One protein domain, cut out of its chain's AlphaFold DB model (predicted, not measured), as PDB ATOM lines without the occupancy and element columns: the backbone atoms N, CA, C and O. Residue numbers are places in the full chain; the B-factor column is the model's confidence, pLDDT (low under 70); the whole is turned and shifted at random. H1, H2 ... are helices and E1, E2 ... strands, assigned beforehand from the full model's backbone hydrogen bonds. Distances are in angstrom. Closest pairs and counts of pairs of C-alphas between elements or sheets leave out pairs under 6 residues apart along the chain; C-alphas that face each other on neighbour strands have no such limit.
ATOM      1  N   GLY A 188     135.950 168.460 222.242       93.69
ATOM      2  CA  GLY A 188     137.287 168.393 221.653       93.69
ATOM      3  C   GLY A 188     137.811 169.737 221.137       93.69
ATOM      4  O   GLY A 188     137.842 170.738 221.855       93.69
ATOM      5  N   GLU A 189     138.282 169.754 219.890       93.31
ATOM      6  CA  GLU A 189     138.855 170.949 219.261       93.31
ATOM      7  C   GLU A 189     137.801 172.029 218.974       93.31
ATOM      8  O   GLU A 189     138.076 173.214 219.172       93.31
ATOM      9  N   ASN A 190     136.583 171.631 218.594       92.62
ATOM     10  CA  ASN A 190     135.482 172.558 218.328       92.62
ATOM     11  C   ASN A 190     135.096 173.337 219.589       92.62
ATOM     12  O   ASN A 190     134.928 174.551 219.525       92.62
ATOM     13  N   GLU A 191     135.053 172.680 220.753       94.94
ATOM     14  CA  GLU A 191     134.842 173.354 222.041       94.94
ATOM     15  C   GLU A 191     135.908 174.439 222.285       94.94
ATOM     16  O   GLU A 191     135.590 175.590 222.586       94.94
ATOM     17  N   LYS A 192     137.192 174.098 222.096       93.56
ATOM     18  CA  LYS A 192     138.310 175.035 222.296       93.56
ATOM     19  C   LYS A 192     138.256 176.214 221.324       93.56
ATOM     20  O   LYS A 192     138.545 177.339 221.730       93.56
ATOM     21  N   LYS A 193     137.914 175.973 220.053       91.94
ATOM     22  CA  LYS A 193     137.751 177.030 219.043       91.94
ATOM     23  C   LYS A 193     136.582 177.941 219.401       91.94
ATOM     24  O   LYS A 193     136.784 179.147 219.493       91.94
ATOM     25  N   PHE A 194     135.416 177.385 219.723       94.50
ATOM     26  CA  PHE A 194     134.232 178.167 220.074       94.50
ATOM     27  C   PHE A 194     134.455 179.070 221.287       94.50
ATOM     28  O   PHE A 194     134.113 180.249 221.261       94.50
ATOM     29  N   GLN A 195     135.135 178.571 222.323       93.62
ATOM     30  CA  GLN A 195     135.498 179.393 223.479       93.62
ATOM     31  C   GLN A 195     136.309 180.639 223.088       93.62
ATOM     32  O   GLN A 195     136.103 181.702 223.674       93.62
ATOM     33  N   LYS A 196     137.187 180.554 222.078       90.88
ATOM     34  CA  LYS A 196     137.947 181.713 221.580       90.88
ATOM     35  C   LYS A 196     137.071 182.741 220.862       90.88
ATOM     36  O   LYS A 196     137.424 183.920 220.903       90.88
ATOM     37  N   PHE A 197     135.981 182.319 220.217       91.06
ATOM     38  CA  PHE A 197     134.980 183.238 219.667       91.06
ATOM     39  C   PHE A 197     134.239 183.950 220.800       91.06
ATOM     40  O   PHE A 197     134.190 185.176 220.822       91.06
ATOM     41  N   LEU A 198     133.751 183.203 221.797       92.38
ATOM     42  CA  LEU A 198     132.952 183.766 222.894       92.38
ATOM     43  C   LEU A 198     133.713 184.779 223.764       92.38
ATOM     44  O   LEU A 198     133.107 185.718 224.274       92.38
ATOM     45  N   LEU A 199     135.036 184.637 223.911       91.50
ATOM     46  CA  LEU A 199     135.865 185.611 224.639       91.50
ATOM     47  C   LEU A 199     135.832 187.020 224.024       91.50
ATOM     48  O   LEU A 199     136.055 187.989 224.746       91.50
ATOM     49  N   GLN A 200     135.550 187.135 222.725       87.94
ATOM     50  CA  GLN A 200     135.499 188.409 222.003       87.94
ATOM     51  C   GLN A 200     134.100 189.036 221.982       87.94
ATOM     52  O   GLN A 200     133.949 190.123 221.445       87.94
ATOM     53  N   LYS A 201     133.092 188.374 222.577       91.25
ATOM     54  CA  LYS A 201     131.683 188.812 222.582       91.25
ATOM     55  C   LYS A 201     131.190 189.171 221.167       91.25
ATOM     56  O   LYS A 201     130.984 190.349 220.887       91.25
ATOM     57  N   PRO A 202     131.023 188.166 220.285       93.44
ATOM     58  CA  PRO A 202     130.683 188.392 218.885       93.44
ATOM     59  C   PRO A 202     129.477 189.320 218.721       93.44
ATOM     60  O   PRO A 202     128.487 189.183 219.436       93.44
ATOM     61  N   GLN A 203     129.546 190.259 217.785       92.88
ATOM     62  CA  GLN A 203     128.416 191.123 217.469       92.88
ATOM     63  C   GLN A 203     127.418 190.386 216.570       92.88
ATOM     64  O   GLN A 203     127.786 189.846 215.531       92.88
ATOM     65  N   GLU A 204     126.147 190.404 216.948       92.44
ATOM     66  CA  GLU A 204     125.024 190.009 216.096       92.44
ATOM     67  C   GLU A 204     124.890 190.947 214.891       92.44
ATOM     68  O   GLU A 204     124.830 192.167 215.058       92.44
ATOM     69  N   ILE A 205     124.816 190.375 213.687       90.25
ATOM     70  CA  ILE A 205     124.584 191.119 212.447       90.25
ATOM     71  C   ILE A 205     123.251 190.690 211.830       90.25
ATOM     72  O   ILE A 205     123.161 189.632 211.206       90.25
ATOM     73  N   ASN A 206     122.225 191.535 211.963       84.44
ATOM     74  CA  ASN A 206     120.964 191.370 211.239       84.44
ATOM     75  C   ASN A 206     121.125 191.876 209.801       84.44
ATOM     76  O   ASN A 206     121.153 193.078 209.556       84.44
ATOM     77  N   GLN A 207     121.226 190.951 208.846       79.62
ATOM     78  CA  GLN A 207     121.462 191.252 207.425       79.62
ATOM     79  C   GLN A 207     120.293 191.972 206.733       79.62
ATOM     80  O   GLN A 207     120.484 192.599 205.697       79.62
ATOM     81  N   ASN A 208     119.096 191.915 207.322       73.31
ATOM     82  CA  ASN A 208     117.901 192.606 206.825       73.31
ATOM     83  C   ASN A 208     117.748 194.023 207.400       73.31
ATOM     84  O   ASN A 208     116.802 194.734 207.063       73.31
ATOM     85  N   GLU A 209     118.639 194.435 208.303       70.94
ATOM     86  CA  GLU A 209     118.629 195.768 208.887       70.94
ATOM     87  C   GLU A 209     119.806 196.584 208.364       70.94
ATOM     88  O   GLU A 209     120.945 196.120 208.296       70.94
ATOM     89  N   TYR A 210     119.542 197.848 208.035       68.38
ATOM     90  CA  TYR A 210     120.608 198.771 207.684       68.38
ATOM     91  C   TYR A 210     121.515 199.004 208.898       68.38
ATOM     92  O   TYR A 210     121.163 199.712 209.846       68.38
ATOM     93  N   VAL A 211     122.721 198.443 208.859       64.81
ATOM     94  CA  VAL A 211     123.759 198.747 209.841       64.81
ATOM     95  C   VAL A 211     124.419 200.050 209.410       64.81
ATOM     96  O   VAL A 211     125.204 200.062 208.467       64.81
ATOM     97  N   LYS A 212     124.112 201.153 210.110       47.59
ATOM     98  CA  LYS A 212     124.421 202.530 209.672       47.59
ATOM     99  C   LYS A 212     125.880 202.834 209.320       47.59
ATOM    100  O   LYS A 212     126.122 203.845 208.674       47.59
ATOM    101  N   ASN A 213     126.824 201.969 209.672       52.31
ATOM    102  CA  ASN A 213     128.214 202.065 209.240       52.31
ATOM    103  C   ASN A 213     128.828 200.691 208.923       52.31
ATOM    104  O   ASN A 213     130.045 200.572 208.959       52.31
ATOM    105  N   GLY A 214     128.024 199.646 208.685       64.31
ATOM    106  CA  GLY A 214     128.461 198.247 208.766       64.31
ATOM    107  C   GLY A 214     129.045 197.886 210.144       64.31
ATOM    108  O   GLY A 214     129.145 198.727 211.040       64.31
ATOM    109  N   SER A 215     129.403 196.621 210.362       73.94
ATOM    110  CA  SER A 215     130.077 196.227 211.605       73.94
ATOM    111  C   SER A 215     131.588 196.364 211.467       73.94
ATOM    112  O   SER A 215     132.173 195.916 210.482       73.94
ATOM    113  N   ILE A 216     132.236 196.912 212.492       78.75
ATOM    114  CA  ILE A 216     133.700 197.026 212.604       78.75
ATOM    115  C   ILE A 216     134.290 196.098 213.677       78.75
ATOM    116  O   ILE A 216     135.495 196.152 213.937       78.75
ATOM    117  N   GLU A 217     133.444 195.277 214.303       86.88
ATOM    118  CA  GLU A 217     133.820 194.353 215.371       86.88
ATOM    119  C   GLU A 217     134.539 193.125 214.820       86.88
ATOM    120  O   GLU A 217     134.074 192.487 213.882       86.88
ATOM    121  N   ASP A 218     135.658 192.744 215.428       88.06
ATOM    122  CA  ASP A 218     136.493 191.667 214.887       88.06
ATOM    123  C   ASP A 218     135.825 190.291 214.987       88.06
ATOM    124  O   ASP A 218     136.194 189.385 214.245       88.06
ATOM    125  N   ALA A 219     134.854 190.121 215.888       92.50
ATOM    126  CA  ALA A 219     134.063 188.907 216.028       92.50
ATOM    127  C   ALA A 219     132.587 189.207 215.776       92.50
ATOM    128  O   ALA A 219     132.022 190.137 216.351       92.50
ATOM    129  N   ARG A 220     131.950 188.390 214.938       93.44
ATOM    130  CA  ARG A 220     130.556 188.563 214.521       93.44
ATOM    131  C   ARG A 220     129.829 187.236 214.493       93.44
ATOM    132  O   ARG A 220     130.465 186.188 214.363       93.44
ATOM    133  N   VAL A 221     128.510 187.299 214.582       95.31
ATOM    134  CA  VAL A 221     127.631 186.165 214.345       95.31
ATOM    135  C   VAL A 221     126.549 186.544 213.339       95.31
ATOM    136  O   VAL A 221     125.985 187.639 213.390       95.31
ATOM    137  N   TYR A 222     126.285 185.625 212.421       94.31
ATOM    138  CA  TYR A 222     125.323 185.768 211.339       94.31
ATOM    139  C   TYR A 222     124.352 184.597 211.350       94.31
ATOM    140  O   TYR A 222     124.689 183.499 211.804       94.31
ATOM    141  N   LEU A 223     123.183 184.835 210.774       93.12
ATOM    142  CA  LEU A 223     122.248 183.807 210.357       93.12
ATOM    143  C   LEU A 223     122.293 183.739 208.830       93.12
ATOM    144  O   LEU A 223     122.204 184.765 208.170       93.12
ATOM    145  N   THR A 224     122.491 182.547 208.280       90.19
ATOM    146  CA  THR A 224     122.488 182.323 206.822       90.19
ATOM    147  C   THR A 224     121.088 182.012 206.299       90.19
ATOM    148  O   THR A 224     120.179 181.747 207.086       90.19
ATOM    149  N   ASN A 225     120.926 181.995 204.972       81.88
ATOM    150  CA  ASN A 225     119.655 181.660 204.323       81.88
ATOM    151  C   ASN A 225     119.210 180.221 204.631       81.88
ATOM    152  O   ASN A 225     118.027 179.979 204.843       81.88
ATOM    153  N   ASP A 226     120.163 179.293 204.747       82.12
ATOM    154  CA  ASP A 226     119.929 177.901 205.164       82.12
ATOM    155  C   ASP A 226     119.795 177.745 206.697       82.12
ATOM    156  O   ASP A 226     119.980 176.657 207.247       82.12
ATOM    157  N   GLU A 227     119.537 178.843 207.410       84.75
ATOM    158  CA  GLU A 227     119.382 178.918 208.868       84.75
ATOM    159  C   GLU A 227     120.599 178.438 209.679       84.75
ATOM    160  O   GLU A 227     120.501 178.182 210.880       84.75
ATOM    161  N   ASN A 228     121.782 178.342 209.064       92.94
ATOM    162  CA  ASN A 228     123.012 178.069 209.805       92.94
ATOM    163  C   ASN A 228     123.419 179.300 210.619       92.94
ATOM    164  O   ASN A 228     123.377 180.427 210.111       92.94
ATOM    165  N   ILE A 229     123.906 179.070 211.840       95.88
ATOM    166  CA  ILE A 229     124.539 180.106 212.660       95.88
ATOM    167  C   ILE A 229     126.031 180.127 212.346       95.88
ATOM    168  O   ILE A 229     126.723 179.118 212.495       95.88
ATOM    169  N   VAL A 230     126.543 181.278 211.918       95.62
ATOM    170  CA  VAL A 230     127.936 181.428 211.485       95.62
ATOM    171  C   VAL A 230     128.640 182.441 212.362       95.62
ATOM    172  O   VAL A 230     128.329 183.628 212.327       95.62
ATOM    173  N   PHE A 231     129.631 181.983 213.115       95.62
ATOM    174  CA  PHE A 231     130.558 182.856 213.821       95.62
ATOM    175  C   PHE A 231     131.765 183.140 212.931       95.62
ATOM    176  O   PHE A 231     132.377 182.218 212.389       95.62
ATOM    177  N   THR A 232     132.134 184.412 212.816       93.81
ATOM    178  CA  THR A 232     133.337 184.849 212.098       93.81
ATOM    179  C   THR A 232     134.240 185.628 213.029       93.81
ATOM    180  O   THR A 232     133.743 186.402 213.851       93.81
ATOM    181  N   LYS A 233     135.551 185.466 212.887       92.38
ATOM    182  CA  LYS A 233     136.525 186.232 213.649       92.38
ATOM    183  C   LYS A 233     137.726 186.596 212.791       92.38
ATOM    184  O   LYS A 233     138.336 185.714 212.199       92.38
ATOM    185  N   VAL A 234     138.103 187.871 212.800       88.62
ATOM    186  CA  VAL A 234     139.367 188.341 212.224       88.62
ATOM    187  C   VAL A 234     140.531 187.697 212.975       88.62
ATOM    188  O   VAL A 234     140.701 187.872 214.187       88.62
ATOM    189  N   ALA A 235     141.308 186.905 212.246       85.69
ATOM    190  CA  ALA A 235     142.526 186.264 212.708       85.69
ATOM    191  C   ALA A 235     143.758 187.038 212.198       85.69
ATOM    192  O   ALA A 235     143.657 188.129 211.631       85.69
ATOM    193  N   LYS A 236     144.959 186.536 212.501       79.44
ATOM    194  CA  LYS A 236     146.206 187.168 212.039       79.44
ATOM    195  C   LYS A 236     146.365 186.951 210.532       79.44
ATOM    196  O   LYS A 236     145.854 185.972 210.018       79.44
ATOM    197  N   ASN A 237     147.143 187.804 209.863       81.19
ATOM    198  CA  ASN A 237     147.474 187.655 208.435       81.19
ATOM    199  C   ASN A 237     146.230 187.692 207.528       81.19
ATOM    200  O   ASN A 237     146.019 186.800 206.717       81.19
ATOM    201  N   ASN A 238     145.368 188.695 207.746       83.94
ATOM    202  CA  ASN A 238     144.151 188.944 206.962       83.94
ATOM    203  C   ASN A 238     143.337 187.675 206.689       83.94
ATOM    204  O   ASN A 238     142.855 187.471 205.580       83.94
ATOM    205  N   SER A 239     143.207 186.811 207.695       89.19
ATOM    206  CA  SER A 239     142.378 185.617 207.630       89.19
ATOM    207  C   SER A 239     141.145 185.754 208.516       89.19
ATOM    208  O   SER A 239     141.063 186.610 209.405       89.19
ATOM    209  N   ILE A 240     140.149 184.917 208.243       91.62
ATOM    210  CA  ILE A 240     138.939 184.802 209.052       91.62
ATOM    211  C   ILE A 240     138.818 183.373 209.545       91.62
ATOM    212  O   ILE A 240     138.683 182.446 208.744       91.62
ATOM    213  N   ASP A 241     138.779 183.223 210.865       93.38
ATOM    214  CA  ASP A 241     138.284 182.014 211.503       93.38
ATOM    215  C   ASP A 241     136.760 181.965 211.335       93.38
ATOM    216  O   ASP A 241     136.044 182.919 211.658       93.38
ATOM    217  N   LEU A 242     136.261 180.827 210.870       94.25
ATOM    218  CA  LEU A 242     134.850 180.535 210.665       94.25
ATOM    219  C   LEU A 242     134.432 179.358 211.531       94.25
ATOM    220  O   LEU A 242     135.128 178.343 211.606       94.25
ATOM    221  N   MET A 243     133.255 179.474 212.133       95.12
ATOM    222  CA  MET A 243     132.591 178.368 212.800       95.12
ATOM    223  C   MET A 243     131.118 178.345 212.407       95.12
ATOM    224  O   MET A 243     130.348 179.222 212.794       95.12
ATOM    225  N   VAL A 244     130.756 177.348 211.605       94.94
ATOM    226  CA  VAL A 244     129.421 177.157 211.039       94.94
ATOM    227  C   VAL A 244     128.710 176.067 211.825       94.94
ATOM    228  O   VAL A 244     129.197 174.939 211.906       94.94
ATOM    229  N   PHE A 245     127.558 176.408 212.388       95.62
ATOM    230  CA  PHE A 245     126.652 175.486 213.050       95.62
ATOM    231  C   PHE A 245     125.483 175.207 212.120       95.62
ATOM    232  O   PHE A 245     124.666 176.094 211.860       95.62
ATOM    233  N   ASN A 246     125.417 173.982 211.609       92.69
ATOM    234  CA  ASN A 246     124.327 173.566 210.750       92.69
ATOM    235  C   ASN A 246     123.159 173.069 211.597       92.69
ATOM    236  O   ASN A 246     123.248 172.031 212.254       92.69
ATOM    237  N   MET A 247     122.064 173.823 211.572       89.38
ATOM    238  CA  MET A 247     120.917 173.593 212.449       89.38
ATOM    239  C   MET A 247     120.078 172.374 212.045       89.38
ATOM    240  O   MET A 247     119.314 171.874 212.865       89.38
ATOM    241  N   THR A 248     120.222 171.881 210.812       88.62
ATOM    242  CA  THR A 248     119.464 170.732 210.289       88.62
ATOM    243  C   THR A 248     120.165 169.406 210.573       88.62
ATOM    244  O   THR A 248     119.534 168.438 210.982       88.62
ATOM    245  N   SER A 249     121.479 169.355 210.361       89.25
ATOM    246  CA  SER A 249     122.311 168.167 210.601       89.25
ATOM    247  C   SER A 249     122.921 168.120 212.002       89.25
ATOM    248  O   SER A 249     123.620 167.163 212.324       89.25
ATOM    249  N   GLU A 250     122.711 169.168 212.807       88.75
ATOM    250  CA  GLU A 250     123.333 169.373 214.124       88.75
ATOM    251  C   GLU A 250     124.869 169.266 214.089       88.75
ATOM    252  O   GLU A 250     125.522 168.881 215.063       88.75
ATOM    253  N   SER A 251     125.462 169.606 212.943       90.38
ATOM    254  CA  SER A 251     126.897 169.496 212.709       90.38
ATOM    255  C   SER A 251     127.605 170.838 212.864       90.38
ATOM    256  O   SER A 251     127.009 171.915 212.791       90.38
ATOM    257  N   ILE A 252     128.913 170.763 213.101       93.50
ATOM    258  CA  ILE A 252     129.772 171.929 213.276       93.50
ATOM    259  C   ILE A 252     130.952 171.804 212.330       93.50
ATOM    260  O   ILE A 252     131.675 170.806 212.365       93.50
ATOM    261  N   ASN A 253     131.194 172.851 211.549       91.75
ATOM    262  CA  ASN A 253     132.386 172.975 210.727       91.75
ATOM    263  C   ASN A 253     133.187 174.198 211.171       91.75
ATOM    264  O   ASN A 253     132.668 175.312 211.203       91.75
ATOM    265  N   ALA A 254     134.451 173.981 211.524       92.50
ATOM    266  CA  ALA A 254     135.387 175.051 211.811       92.50
ATOM    267  C   ALA A 254     136.444 175.108 210.710       92.50
ATOM    268  O   ALA A 254     137.080 174.100 210.394       92.50
ATOM    269  N   SER A 255     136.671 176.293 210.162       91.81
ATOM    270  CA  SER A 255     137.643 176.502 209.092       91.81
ATOM    271  C   SER A 255     138.251 177.892 209.138       91.81
ATOM    272  O   SER A 255     137.781 178.746 209.875       91.81
ATOM    273  N   GLU A 256     139.267 178.118 208.320       91.75
ATOM    274  CA  GLU A 256     139.895 179.421 208.135       91.75
ATOM    275  C   GLU A 256     139.869 179.766 206.642       91.75
ATOM    276  O   GLU A 256     140.057 178.881 205.801       91.75
ATOM    277  N   ILE A 257     139.611 181.031 206.314       90.75
ATOM    278  CA  ILE A 257     139.778 181.568 204.958       90.75
ATOM    279  C   ILE A 257     140.871 182.624 205.014       90.75
ATOM    280  O   ILE A 257     140.750 183.599 205.755       90.75
ATOM    281  N   ASN A 258     141.932 182.417 204.238       89.81
ATOM    282  CA  ASN A 258     143.032 183.362 204.109       89.81
ATOM    283  C   ASN A 258     142.841 184.217 202.846       89.81
ATOM    284  O   ASN A 258     142.630 183.680 201.757       89.81
ATOM    285  N   PHE A 259     142.904 185.537 203.012       86.38
ATOM    286  CA  PHE A 259     142.749 186.515 201.936       86.38
ATOM    287  C   PHE A 259     144.080 187.115 201.469       86.38
ATOM    288  O   PHE A 259     144.081 187.900 200.509       86.38
ATOM    289  N   ASP A 260     145.186 186.767 202.131       81.31
ATOM    290  CA  ASP A 260     146.519 187.221 201.762       81.31
ATOM    291  C   ASP A 260     146.899 186.747 200.363       81.31
ATOM    292  O   ASP A 260     146.628 185.622 199.938       81.31
ATOM    293  N   GLU A 261     147.579 187.642 199.660       79.81
ATOM    294  CA  GLU A 261     148.286 187.331 198.431       79.81
ATOM    295  C   GLU A 261     149.784 187.415 198.709       79.81
ATOM    296  O   GLU A 261     150.206 188.258 199.514       79.81
ATOM    297  N   PRO A 262     150.602 186.575 198.049       74.50
ATOM    298  CA  PRO A 262     152.043 186.753 198.068       74.50
ATOM    299  C   PRO A 262     152.386 188.211 197.729       74.50
ATOM    300  O   PRO A 262     151.846 188.780 196.786       74.50
ATOM    301  N   ASP A 263     153.249 188.819 198.542       77.88
ATOM    302  CA  ASP A 263     153.793 190.171 198.355       77.88
ATOM    303  C   ASP A 263     152.842 191.366 198.583       77.88
ATOM    304  O   ASP A 263     153.293 192.514 198.532       77.88
ATOM    305  N   ILE A 264     151.569 191.150 198.949       80.50
ATOM    306  CA  ILE A 264     150.638 192.245 199.281       80.50
ATOM    307  C   ILE A 264     150.449 192.371 200.795       80.50
ATOM    308  O   ILE A 264     149.994 191.454 201.470       80.50
ATOM    309  N   LYS A 265     150.743 193.561 201.338       81.50
ATOM    310  CA  LYS A 265     150.472 193.896 202.745       81.50
ATOM    311  C   LYS A 265     149.230 194.763 202.870       81.50
ATOM    312  O   LYS A 265     149.262 195.954 202.548       81.50
ATOM    313  N   TYR A 266     148.163 194.184 203.402       82.69
ATOM    314  CA  TYR A 266     146.968 194.933 203.771       82.69
ATOM    315  C   TYR A 266     147.170 195.652 205.112       82.69
ATOM    316  O   TYR A 266     147.750 195.117 206.056       82.69
ATOM    317  N   LYS A 267     146.736 196.912 205.160       79.56
ATOM    318  CA  LYS A 267     146.740 197.779 206.345       79.56
ATOM    319  C   LYS A 267     145.517 197.547 207.217       79.56
ATOM    320  O   LYS A 267     145.617 197.645 208.436       79.56
ATOM    321  N   ASP A 268     144.380 197.339 206.566       79.88
ATOM    322  CA  ASP A 268     143.088 197.168 207.207       79.88
ATOM    323  C   ASP A 268     142.249 196.172 206.410       79.88
ATOM    324  O   ASP A 268     142.423 196.014 205.196       79.88
ATOM    325  N   PHE A 269     141.364 195.486 207.111       85.06
ATOM    326  CA  PHE A 269     140.624 194.356 206.591       85.06
ATOM    327  C   PHE A 269     139.312 194.214 207.340       85.06
ATOM    328  O   PHE A 269     139.260 194.294 208.569       85.06
ATOM    329  N   ASN A 270     138.249 193.969 206.587       86.81
ATOM    330  CA  ASN A 270     136.965 193.671 207.169       86.81
ATOM    331  C   ASN A 270     136.172 192.690 206.315       86.81
ATOM    332  O   ASN A 270     136.394 192.583 205.109       86.81
ATOM    333  N   THR A 271     135.215 192.007 206.937       88.50
ATOM    334  CA  THR A 271     134.340 191.064 206.253       88.50
ATOM    335  C   THR A 271     132.880 191.258 206.586       88.50
ATOM    336  O   THR A 271     132.511 191.734 207.661       88.50
ATOM    337  N   TYR A 272     132.051 190.846 205.637       89.75
ATOM    338  CA  TYR A 272     130.611 190.821 205.759       89.75
ATOM    339  C   TYR A 272     130.078 189.570 205.072       89.75
ATOM    340  O   TYR A 272     130.474 189.257 203.949       89.75
ATOM    341  N   LEU A 273     129.203 188.837 205.751       89.62
ATOM    342  CA  LEU A 273     128.513 187.696 205.163       89.62
ATOM    343  C   LEU A 273     127.178 188.179 204.594       89.62
ATOM    344  O   LEU A 273     126.478 188.910 205.286       89.62
ATOM    345  N   GLN A 274     126.814 187.758 203.383       87.25
ATOM    346  CA  GLN A 274     125.484 187.961 202.790       87.25
ATOM    347  C   GLN A 274     125.203 186.827 201.801       87.25
ATOM    348  O   GLN A 274     126.058 186.525 200.970       87.25
ATOM    349  N   ASN A 275     124.009 186.226 201.836       84.00
ATOM    350  CA  ASN A 275     123.594 185.186 200.881       84.00
ATOM    351  C   ASN A 275     124.636 184.063 200.703       84.00
ATOM    352  O   ASN A 275     125.032 183.768 199.577       84.00
ATOM    353  N   ASP A 276     125.160 183.522 201.806       86.94
ATOM    354  CA  ASP A 276     126.199 182.472 201.821       86.94
ATOM    355  C   ASP A 276     127.520 182.844 201.131       86.94
ATOM    356  O   ASP A 276     128.365 181.993 200.845       86.94
ATOM    357  N   ASN A 277     127.732 184.137 200.893       89.81
ATOM    358  CA  ASN A 277     128.966 184.688 200.370       89.81
ATOM    359  C   ASN A 277     129.658 185.517 201.449       89.81
ATOM    360  O   ASN A 277     129.042 186.373 202.090       89.81
ATOM    361  N   LEU A 278     130.949 185.266 201.637       91.06
ATOM    362  CA  LEU A 278     131.810 186.058 202.499       91.06
ATOM    363  C   LEU A 278     132.517 187.108 201.648       91.06
ATOM    364  O   LEU A 278     133.429 186.806 200.873       91.06
ATOM    365  N   PHE A 279     132.093 188.350 201.821       90.62
ATOM    366  CA  PHE A 279     132.725 189.506 201.220       90.62
ATOM    367  C   PHE A 279     133.836 190.004 202.134       90.62
ATOM    368  O   PHE A 279     133.637 190.176 203.335       90.62
ATOM    369  N   ALA A 280     135.002 190.249 201.558       89.75
ATOM    370  CA  ALA A 280     136.179 190.757 202.232       89.75
ATOM    371  C   ALA A 280     136.619 192.050 201.572       89.75
ATOM    372  O   ALA A 280     136.977 192.053 200.397       89.75
ATOM    373  N   ILE A 281     136.626 193.137 202.331       88.62
ATOM    374  CA  ILE A 281     137.168 194.408 201.882       88.62
ATOM    375  C   ILE A 281     138.541 194.615 202.519       88.62
ATOM    376  O   ILE A 281     138.704 194.638 203.739       88.62
ATOM    377  N   LEU A 282     139.545 194.709 201.660       88.00
ATOM    378  CA  LEU A 282     140.955 194.737 202.003       88.00
ATOM    379  C   LEU A 282     141.534 196.070 201.539       88.00
ATOM    380  O   LEU A 282     141.419 196.432 200.367       88.00
ATOM    381  N   ASN A 283     142.161 196.805 202.449       84.62
ATOM    382  CA  ASN A 283     142.779 198.092 202.155       84.62
ATOM    383  C   ASN A 283     144.300 197.961 202.249       84.62
ATOM    384  O   ASN A 283     144.824 197.565 203.290       84.62
ATOM    385  N   ASN A 284     145.024 198.303 201.187       82.31
ATOM    386  CA  ASN A 284     146.483 198.416 201.207       82.31
ATOM    387  C   ASN A 284     146.927 199.837 200.817       82.31
ATOM    388  O   ASN A 284     146.121 200.753 200.673       82.31
ATOM    389  N   ASN A 285     148.237 200.062 200.707       77.25
ATOM    390  CA  ASN A 285     148.760 201.387 200.358       77.25
ATOM    391  C   ASN A 285     148.328 201.881 198.976       77.25
ATOM    392  O   ASN A 285     148.301 203.089 198.763       77.25
ATOM    393  N   ASP A 286     147.992 200.977 198.063       77.31
ATOM    394  CA  ASP A 286     147.836 201.280 196.646       77.31
ATOM    395  C   ASP A 286     146.382 201.176 196.175       77.31
ATOM    396  O   ASP A 286     145.998 201.882 195.237       77.31
ATOM    397  N   ASN A 287     145.568 200.345 196.830       79.44
ATOM    398  CA  ASN A 287     144.264 199.904 196.356       79.44
ATOM    399  C   ASN A 287     143.336 199.488 197.511       79.44
ATOM    400  O   ASN A 287     143.784 199.035 198.566       79.44
ATOM    401  N   ILE A 288     142.032 199.574 197.251       84.75
ATOM    402  CA  ILE A 288     140.996 198.906 198.039       84.75
ATOM    403  C   ILE A 288     140.421 197.804 197.160       84.75
ATOM    404  O   ILE A 288     140.014 198.052 196.020       84.75
ATOM    405  N   VAL A 289     140.413 196.590 197.694       88.62
ATOM    406  CA  VAL A 289     139.996 195.386 196.989       88.62
ATOM    407  C   VAL A 289     138.819 194.767 197.724       88.62
ATOM    408  O   VAL A 289     138.889 194.550 198.931       88.62
ATOM    409  N   LEU A 290     137.749 194.471 196.997       90.00
ATOM    410  CA  LEU A 290     136.631 193.678 197.482       90.00
ATOM    411  C   LEU A 290     136.746 192.276 196.886       90.00
ATOM    412  O   LEU A 290     136.690 192.113 195.673       90.00
ATOM    413  N   LYS A 291     136.905 191.265 197.733       91.44
ATOM    414  CA  LYS A 291     136.915 189.858 197.331       91.44
ATOM    415  C   LYS A 291     135.640 189.170 197.787       91.44
ATOM    416  O   LYS A 291     135.156 189.431 198.884       91.44
ATOM    417  N   ASN A 292     135.139 188.255 196.972       91.69
ATOM    418  CA  ASN A 292     133.967 187.443 197.265       91.69
ATOM    419  C   ASN A 292     134.352 185.959 197.307       91.69
ATOM    420  O   ASN A 292     134.994 185.457 196.383       91.69
ATOM    421  N   TYR A 293     133.952 185.264 198.370       92.00
ATOM    422  CA  TYR A 293     134.151 183.830 198.544       92.00
ATOM    423  C   TYR A 293     132.822 183.140 198.825       92.00
ATOM    424  O   TYR A 293     132.011 183.628 199.609       92.00
ATOM    425  N   ASN A 294     132.624 181.964 198.240       88.94
ATOM    426  CA  ASN A 294     131.543 181.076 198.647       88.94
ATOM    427  C   ASN A 294     131.833 180.524 200.051       88.94
ATOM    428  O   ASN A 294     132.922 179.999 200.285       88.94
ATOM    429  N   LEU A 295     130.884 180.580 200.983       85.94
ATOM    430  CA  LEU A 295     131.104 180.042 202.324       85.94
ATOM    431  C   LEU A 295     131.182 178.503 202.344       85.94
ATOM    432  O   LEU A 295     131.932 177.941 203.144       85.94
ATOM    433  N   ALA A 296     130.430 177.822 201.475       83.00
ATOM    434  CA  ALA A 296     130.277 176.368 201.500       83.00
ATOM    435  C   ALA A 296     131.538 175.637 201.020       83.00
ATOM    436  O   ALA A 296     132.056 174.757 201.709       83.00
ATOM    437  N   ASP A 297     132.048 176.018 199.848       84.44
ATOM    438  CA  ASP A 297     133.219 175.386 199.226       84.44
ATOM    439  C   ASP A 297     134.510 176.210 199.383       84.44
ATOM    440  O   ASP A 297     135.592 175.725 199.049       84.44
ATOM    441  N   LYS A 298     134.414 177.428 199.941       86.19
ATOM    442  CA  LYS A 298     135.534 178.360 200.180       86.19
ATOM    443  C   LYS A 298     136.221 178.821 198.896       86.19
ATOM    444  O   LYS A 298     137.345 179.323 198.941       86.19
ATOM    445  N   THR A 299     135.564 178.664 197.750       88.06
ATOM    446  CA  THR A 299     136.104 179.092 196.464       88.06
ATOM    447  C   THR A 299     136.004 180.603 196.315       88.06
ATOM    448  O   THR A 299     135.006 181.236 196.675       88.06
ATOM    449  N   HIS A 300     137.072 181.188 195.779       89.94
ATOM    450  CA  HIS A 300     137.091 182.582 195.373       89.94
ATOM    451  C   HIS A 300     136.218 182.762 194.128       89.94
ATOM    452  O   HIS A 300     136.448 182.096 193.118       89.94
ATOM    453  N   LYS A 301     135.228 183.655 194.196       89.44
ATOM    454  CA  LYS A 301     134.321 183.937 193.076       89.44
ATOM    455  C   LYS A 301     134.781 185.122 192.243       89.44
ATOM    456  O   LYS A 301     134.772 185.051 191.021       89.44
ATOM    457  N   GLU A 302     135.133 186.218 192.906       88.88
ATOM    458  CA  GLU A 302     135.371 187.491 192.234       88.88
ATOM    459  C   GLU A 302     136.254 188.414 193.075       88.88
ATOM    460  O   GLU A 302     136.163 188.432 194.307       88.88
ATOM    461  N   THR A 303     137.074 189.208 192.387       90.25
ATOM    462  CA  THR A 303     137.840 190.318 192.954       90.25
ATOM    463  C   THR A 303     137.480 191.599 192.213       90.25
ATOM    464  O   THR A 303     137.592 191.663 190.993       90.25
ATOM    465  N   LEU A 304     137.098 192.630 192.959       88.56
ATOM    466  CA  LEU A 304     136.854 193.975 192.454       88.56
ATOM    467  C   LEU A 304     137.915 194.919 193.014       88.56
ATOM    468  O   LEU A 304     138.040 195.085 194.229       88.56
ATOM    469  N   SER A 305     138.670 195.562 192.126       87.62
ATOM    470  CA  SER A 305     139.617 196.608 192.498       87.62
ATOM    471  C   SER A 305     138.978 197.969 192.275       87.62
ATOM    472  O   SER A 305     138.768 198.389 191.141       87.62
ATOM    473  N   ILE A 306     138.786 198.732 193.353       81.50
ATOM    474  CA  ILE A 306     138.247 200.092 193.243       81.50
ATOM    475  C   ILE A 306     139.107 200.939 192.292       81.50
ATOM    476  O   ILE A 306     138.572 201.654 191.449       81.50
ATOM    477  N   LYS A 307     140.440 200.821 192.368       78.69
ATOM    478  CA  LYS A 307     141.355 201.542 191.477       78.69
ATOM    479  C   LYS A 307     141.168 201.174 190.002       78.69
ATOM    480  O   LYS A 307     141.065 202.073 189.174       78.69
ATOM    481  N   GLU A 308     141.132 199.888 189.666       82.00
ATOM    482  CA  GLU A 308     141.018 199.432 188.274       82.00
ATOM    483  C   GLU A 308     139.629 199.703 187.699       82.00
ATOM    484  O   GLU A 308     139.511 200.245 186.599       82.00
ATOM    485  N   ASN A 309     138.576 199.397 188.461       78.62
ATOM    486  CA  ASN A 309     137.196 199.623 188.045       78.62
ATOM    487  C   ASN A 309     136.910 201.119 187.831       78.62
ATOM    488  O   ASN A 309     136.249 201.483 186.862       78.62
ATOM    489  N   LEU A 310     137.443 202.004 188.680       70.56
ATOM    490  CA  LEU A 310     137.275 203.448 188.500       70.56
ATOM    491  C   LEU A 310     138.181 204.025 187.410       70.56
ATOM    492  O   LEU A 310     137.763 204.962 186.740       70.56
ATOM    493  N   ALA A 311     139.368 203.463 187.159       71.38
ATOM    494  CA  ALA A 311     140.214 203.885 186.038       71.38
ATOM    495  C   ALA A 311     139.539 203.671 184.668       71.38
ATOM    496  O   ALA A 311     139.841 204.383 183.706       71.38
ATOM    497  N   GLN A 312     138.605 202.716 184.575       70.94
ATOM    498  CA  GLN A 312     137.772 202.503 183.387       70.94
ATOM    499  C   GLN A 312     136.720 203.609 183.198       70.94
ATOM    500  O   GLN A 312     136.315 203.897 182.067       70.94
ATOM    501  N   ILE A 313     136.312 204.279 184.278       68.56
ATOM    502  CA  ILE A 313     135.452 205.458 184.231       68.56
ATOM    503  C   ILE A 313     136.356 206.648 183.882       68.56
ATOM    504  O   ILE A 313     137.113 207.137 184.712       68.56
ATOM    505  N   LYS A 314     136.310 207.097 182.620       58.97
ATOM    506  CA  LYS A 314     137.193 208.107 181.981       58.97
ATOM    507  C   LYS A 314     137.207 209.522 182.607       58.97
ATOM    508  O   LYS A 314     137.518 210.496 181.924       58.97
ATOM    509  N   THR A 315     136.925 209.685 183.889       57.91
ATOM    510  CA  THR A 315     137.156 210.919 184.643       57.91
ATOM    511  C   THR A 315     138.502 210.840 185.354       57.91
ATOM    512  O   THR A 315     138.586 210.513 186.534       57.91
ATOM    513  N   LYS A 316     139.578 211.187 184.633       60.22
ATOM    514  CA  LYS A 316     140.831 211.634 185.260       60.22
ATOM    515  C   LYS A 316     140.528 212.923 186.024       60.22
ATOM    516  O   LYS A 316     140.581 214.001 185.442       60.22
ATOM    517  N   SER A 317     140.148 212.818 187.292       60.34
ATOM    518  CA  SER A 317     139.987 213.985 188.155       60.34
ATOM    519  C   SER A 317     140.987 213.885 189.297       60.34
ATOM    520  O   SER A 317     141.104 212.832 189.921       60.34
ATOM    521  N   GLU A 318     141.732 214.960 189.550       65.00
ATOM    522  CA  GLU A 318     142.686 215.078 190.663       65.00
ATOM    523  C   GLU A 318     142.044 214.722 192.018       65.00
ATOM    524  O   GLU A 318     142.702 214.154 192.888       65.00
ATOM    525  N   TYR A 319     140.726 214.921 192.141       65.56
ATOM    526  CA  TYR A 319     139.907 214.511 193.283       65.56
ATOM    527  C   TYR A 319     139.945 213.002 193.577       65.56
ATOM    528  O   TYR A 319     139.741 212.603 194.720       65.56
ATOM    529  N   PHE A 320     140.210 212.146 192.583       68.56
ATOM    530  CA  PHE A 320     140.291 210.697 192.790       68.56
ATOM    531  C   PHE A 320     141.581 210.282 193.497       68.56
ATOM    532  O   PHE A 320     141.546 209.522 194.463       68.56
ATOM    533  N   GLU A 321     142.721 210.796 193.037       71.25
ATOM    534  CA  GLU A 321     143.999 210.536 193.701       71.25
ATOM    535  C   GLU A 321     144.009 211.139 195.108       71.25
ATOM    536  O   GLU A 321     144.569 210.544 196.027       71.25
ATOM    537  N   GLU A 322     143.330 212.273 195.311       73.12
ATOM    538  CA  GLU A 322     143.125 212.860 196.634       73.12
ATOM    539  C   GLU A 322     142.218 211.996 197.526       73.12
ATOM    540  O   GLU A 322     142.598 211.695 198.656       73.12
ATOM    541  N   PHE A 323     141.086 211.499 197.011       71.50
ATOM    542  CA  PHE A 323     140.215 210.559 197.724       71.50
ATOM    543  C   PHE A 323     140.959 209.281 198.127       71.50
ATOM    544  O   PHE A 323     140.916 208.886 199.292       71.50
ATOM    545  N   LEU A 324     141.688 208.656 197.195       69.88
ATOM    546  CA  LEU A 324     142.505 207.483 197.502       69.88
ATOM    547  C   LEU A 324     143.571 207.824 198.543       69.88
ATOM    548  O   LEU A 324     143.782 207.058 199.478       69.88
ATOM    549  N   LYS A 325     144.238 208.975 198.425       73.38
ATOM    550  CA  LYS A 325     145.246 209.427 199.390       73.38
ATOM    551  C   LYS A 325     144.664 209.625 200.789       73.38
ATOM    552  O   LYS A 325     145.321 209.236 201.752       73.38
ATOM    553  N   GLU A 326     143.463 210.180 200.916       71.31
ATOM    554  CA  GLU A 326     142.786 210.328 202.207       71.31
ATOM    555  C   GLU A 326     142.331 208.972 202.764       71.31
ATOM    556  O   GLU A 326     142.702 208.629 203.888       71.31
ATOM    557  N   ALA A 327     141.688 208.124 201.950       65.56
ATOM    558  CA  ALA A 327     141.319 206.757 202.336       65.56
ATOM    559  C   ALA A 327     142.533 205.895 202.764       65.56
ATOM    560  O   ALA A 327     142.399 204.996 203.595       65.56
ATOM    561  N   ARG A 328     143.737 206.186 202.238       68.12
ATOM    562  CA  ARG A 328     145.015 205.524 202.579       68.12
ATOM    563  C   ARG A 328     145.659 206.013 203.884       68.12
ATOM    564  O   ARG A 328     146.474 205.276 204.459       68.12
ATOM    565  N   LYS A 329     145.404 207.262 204.301       64.94
ATOM    566  CA  LYS A 329     146.053 207.914 205.461       64.94
ATOM    567  C   LYS A 329     145.363 207.593 206.778       64.94
ATOM    568  O   LYS A 329     146.030 207.439 207.798       64.94
ATOM    569  N   SER A 330     144.042 207.503 206.770       59.66
ATOM    570  CA  SER A 330     143.263 207.143 207.947       59.66
ATOM    571  C   SER A 330     143.202 205.623 208.107       59.66
ATOM    572  O   SER A 330     142.994 204.908 207.130       59.66
ATOM    573  N   LYS A 331     143.329 205.108 209.339       60.94
ATOM    574  CA  LYS A 331     142.901 203.736 209.678       60.94
ATOM    575  C   LYS A 331     141.372 203.673 209.625       60.94
ATOM    576  O   LYS A 331     140.707 203.695 210.657       60.94
ATOM    577  N   MET A 332     140.813 203.739 208.423       64.75
ATOM    578  CA  MET A 332     139.389 203.538 208.205       64.75
ATOM    579  C   MET A 332     139.176 202.052 207.996       64.75
ATOM    580  O   MET A 332     139.523 201.548 206.928       64.75
ATOM    581  N   LYS A 333     138.589 201.385 208.998       70.25
ATOM    582  CA  LYS A 333     138.057 200.034 208.829       70.25
ATOM    583  C   LYS A 333     136.999 200.106 207.732       70.25
ATOM    584  O   LYS A 333     135.964 200.740 207.954       70.25
ATOM    585  N   PRO A 334     137.249 199.530 206.548       69.62
ATOM    586  CA  PRO A 334     136.263 199.569 205.488       69.62
ATOM    587  C   PRO A 334     135.046 198.740 205.900       69.62
ATOM    588  O   PRO A 334     135.178 197.745 206.614       69.62
ATOM    589  N   THR A 335     133.852 199.136 205.474       70.88
ATOM    590  CA  THR A 335     132.624 198.404 205.792       70.88
ATOM    591  C   THR A 335     131.786 198.165 204.549       70.88
ATOM    592  O   THR A 335     131.926 198.856 203.541       70.88
ATOM    593  N   ILE A 336     130.967 197.118 204.608       71.25
ATOM    594  CA  ILE A 336     130.077 196.698 203.531       71.25
ATOM    595  C   ILE A 336     128.656 196.753 204.087       71.25
ATOM    596  O   ILE A 336     128.408 196.305 205.209       71.25
ATOM    597  N   THR A 337     127.749 197.324 203.303       68.06
ATOM    598  CA  THR A 337     126.308 197.390 203.560       68.06
ATOM    599  C   THR A 337     125.602 197.091 202.241       68.06
ATOM    600  O   THR A 337     126.076 197.569 201.207       68.06
ATOM    601  N   PHE A 338     124.512 196.326 202.268       60.84
ATOM    602  CA  PHE A 338     123.695 196.034 201.085       60.84
ATOM    603  C   PHE A 338     122.419 196.868 201.060       60.84
ATOM    604  O   PHE A 338     121.916 197.196 202.161       60.84
TER     605      PHE A 338
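Overview. This is residues 188 to 338 of the 338 residues of an uncharacterized protein of Flavobacteriales bacterium (UniProt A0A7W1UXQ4). Two twisted four-stranded sheets form a sandwich in which they are only partly face to face, stepped past each other so that E5 is the strand of the second sheet nearest to E1 and E2. H1 crosses the first sheet on the face turned away from the second; H2 and H3 sit at the far end of the second sheet, and residues 330 to 338 fold back from H3 toward E5. The 151 printed residues hold three named helices and eight named strands, in the order H1, E1 to E8, H2, H3. Both sheets are antiparallel, ordered E1 E2 E3 E4 and E5 E6 E7 E8, and the class is mixed. The whole is compact, with a radius of gyration of the C-alphas of 16.6 A, yet elongated, spanning 55 by 28 by 28 A.

Along the chain. The first sheet holds E1, residues 219 to 223, E2, 229 to 234, E3, 239 to 246, 21.9 A, and E4, 251 to 258, 22.9 A. The second holds E5, 266 to 274, 22.6 A, E6, 277 to 284, 22.3 A, E7, 288 to 294, 20.2 A, and E8, 300 to 305. C-alpha 266 is at (146.968, 194.933, 203.771). H1, residues 188 to 198, 16.0 A, begins with C-alpha 188 at (137.287, 168.393, 221.653). H2 is residues 306 to 311; H3, residues 318 to 329, 16.8 A, ends with C-alpha 329 at (146.053, 207.914, 205.461).

Arrangement. Each sheet is a meander, each strand the antiparallel neighbour of the one before. Within hydrogen-bond range are N 220 and O 232 of E1 and E2, 2.9 A; N 231 and O 243 of E2 and E3, 2.9 A; N 242 and O 255 of E3 and E4, 2.8 A; N 272 and O 279 of E5 and E6, 2.9 A; N 280 and O 291 of E6 and E7, 2.8 A; and N 290 and O 304 of E7 and E8, 2.9 A. In the sandwich, two sheets face to face, the parts that face each other are 10.5 A centre to centre; the closest C-alphas of E1 and E5 are those of Tyr 222 and Leu 273, 7.2 A. H1 is on one face of the first sheet, making two layers, at a height over the sheet of 9.5 A; it runs across the strands, at 67 degrees to E4 on the local plane. H2 and H3 only graze the second sheet, with residues 306 to 311 and 324 to 328. Every O i to N i+4 pair is within hydrogen-bond range in H2 and H3, and 6 of 7 in H1.

Size, cuts and confidence. The C-alphas of Gly 188 and Ser 317, the two farthest apart, are 56.6 A apart. The printed part has no cut. The link from H1 to E1, residues 199 to 218, is long; its residues 203 to 204 pair, parallel, with 220 to 221 of E1. Residues 312 to 319 stand free. Mean pLDDT of the printed part is 82.9; 23 residues are under 70, among them 210 to 214, 313 to 320 and 327 to 332.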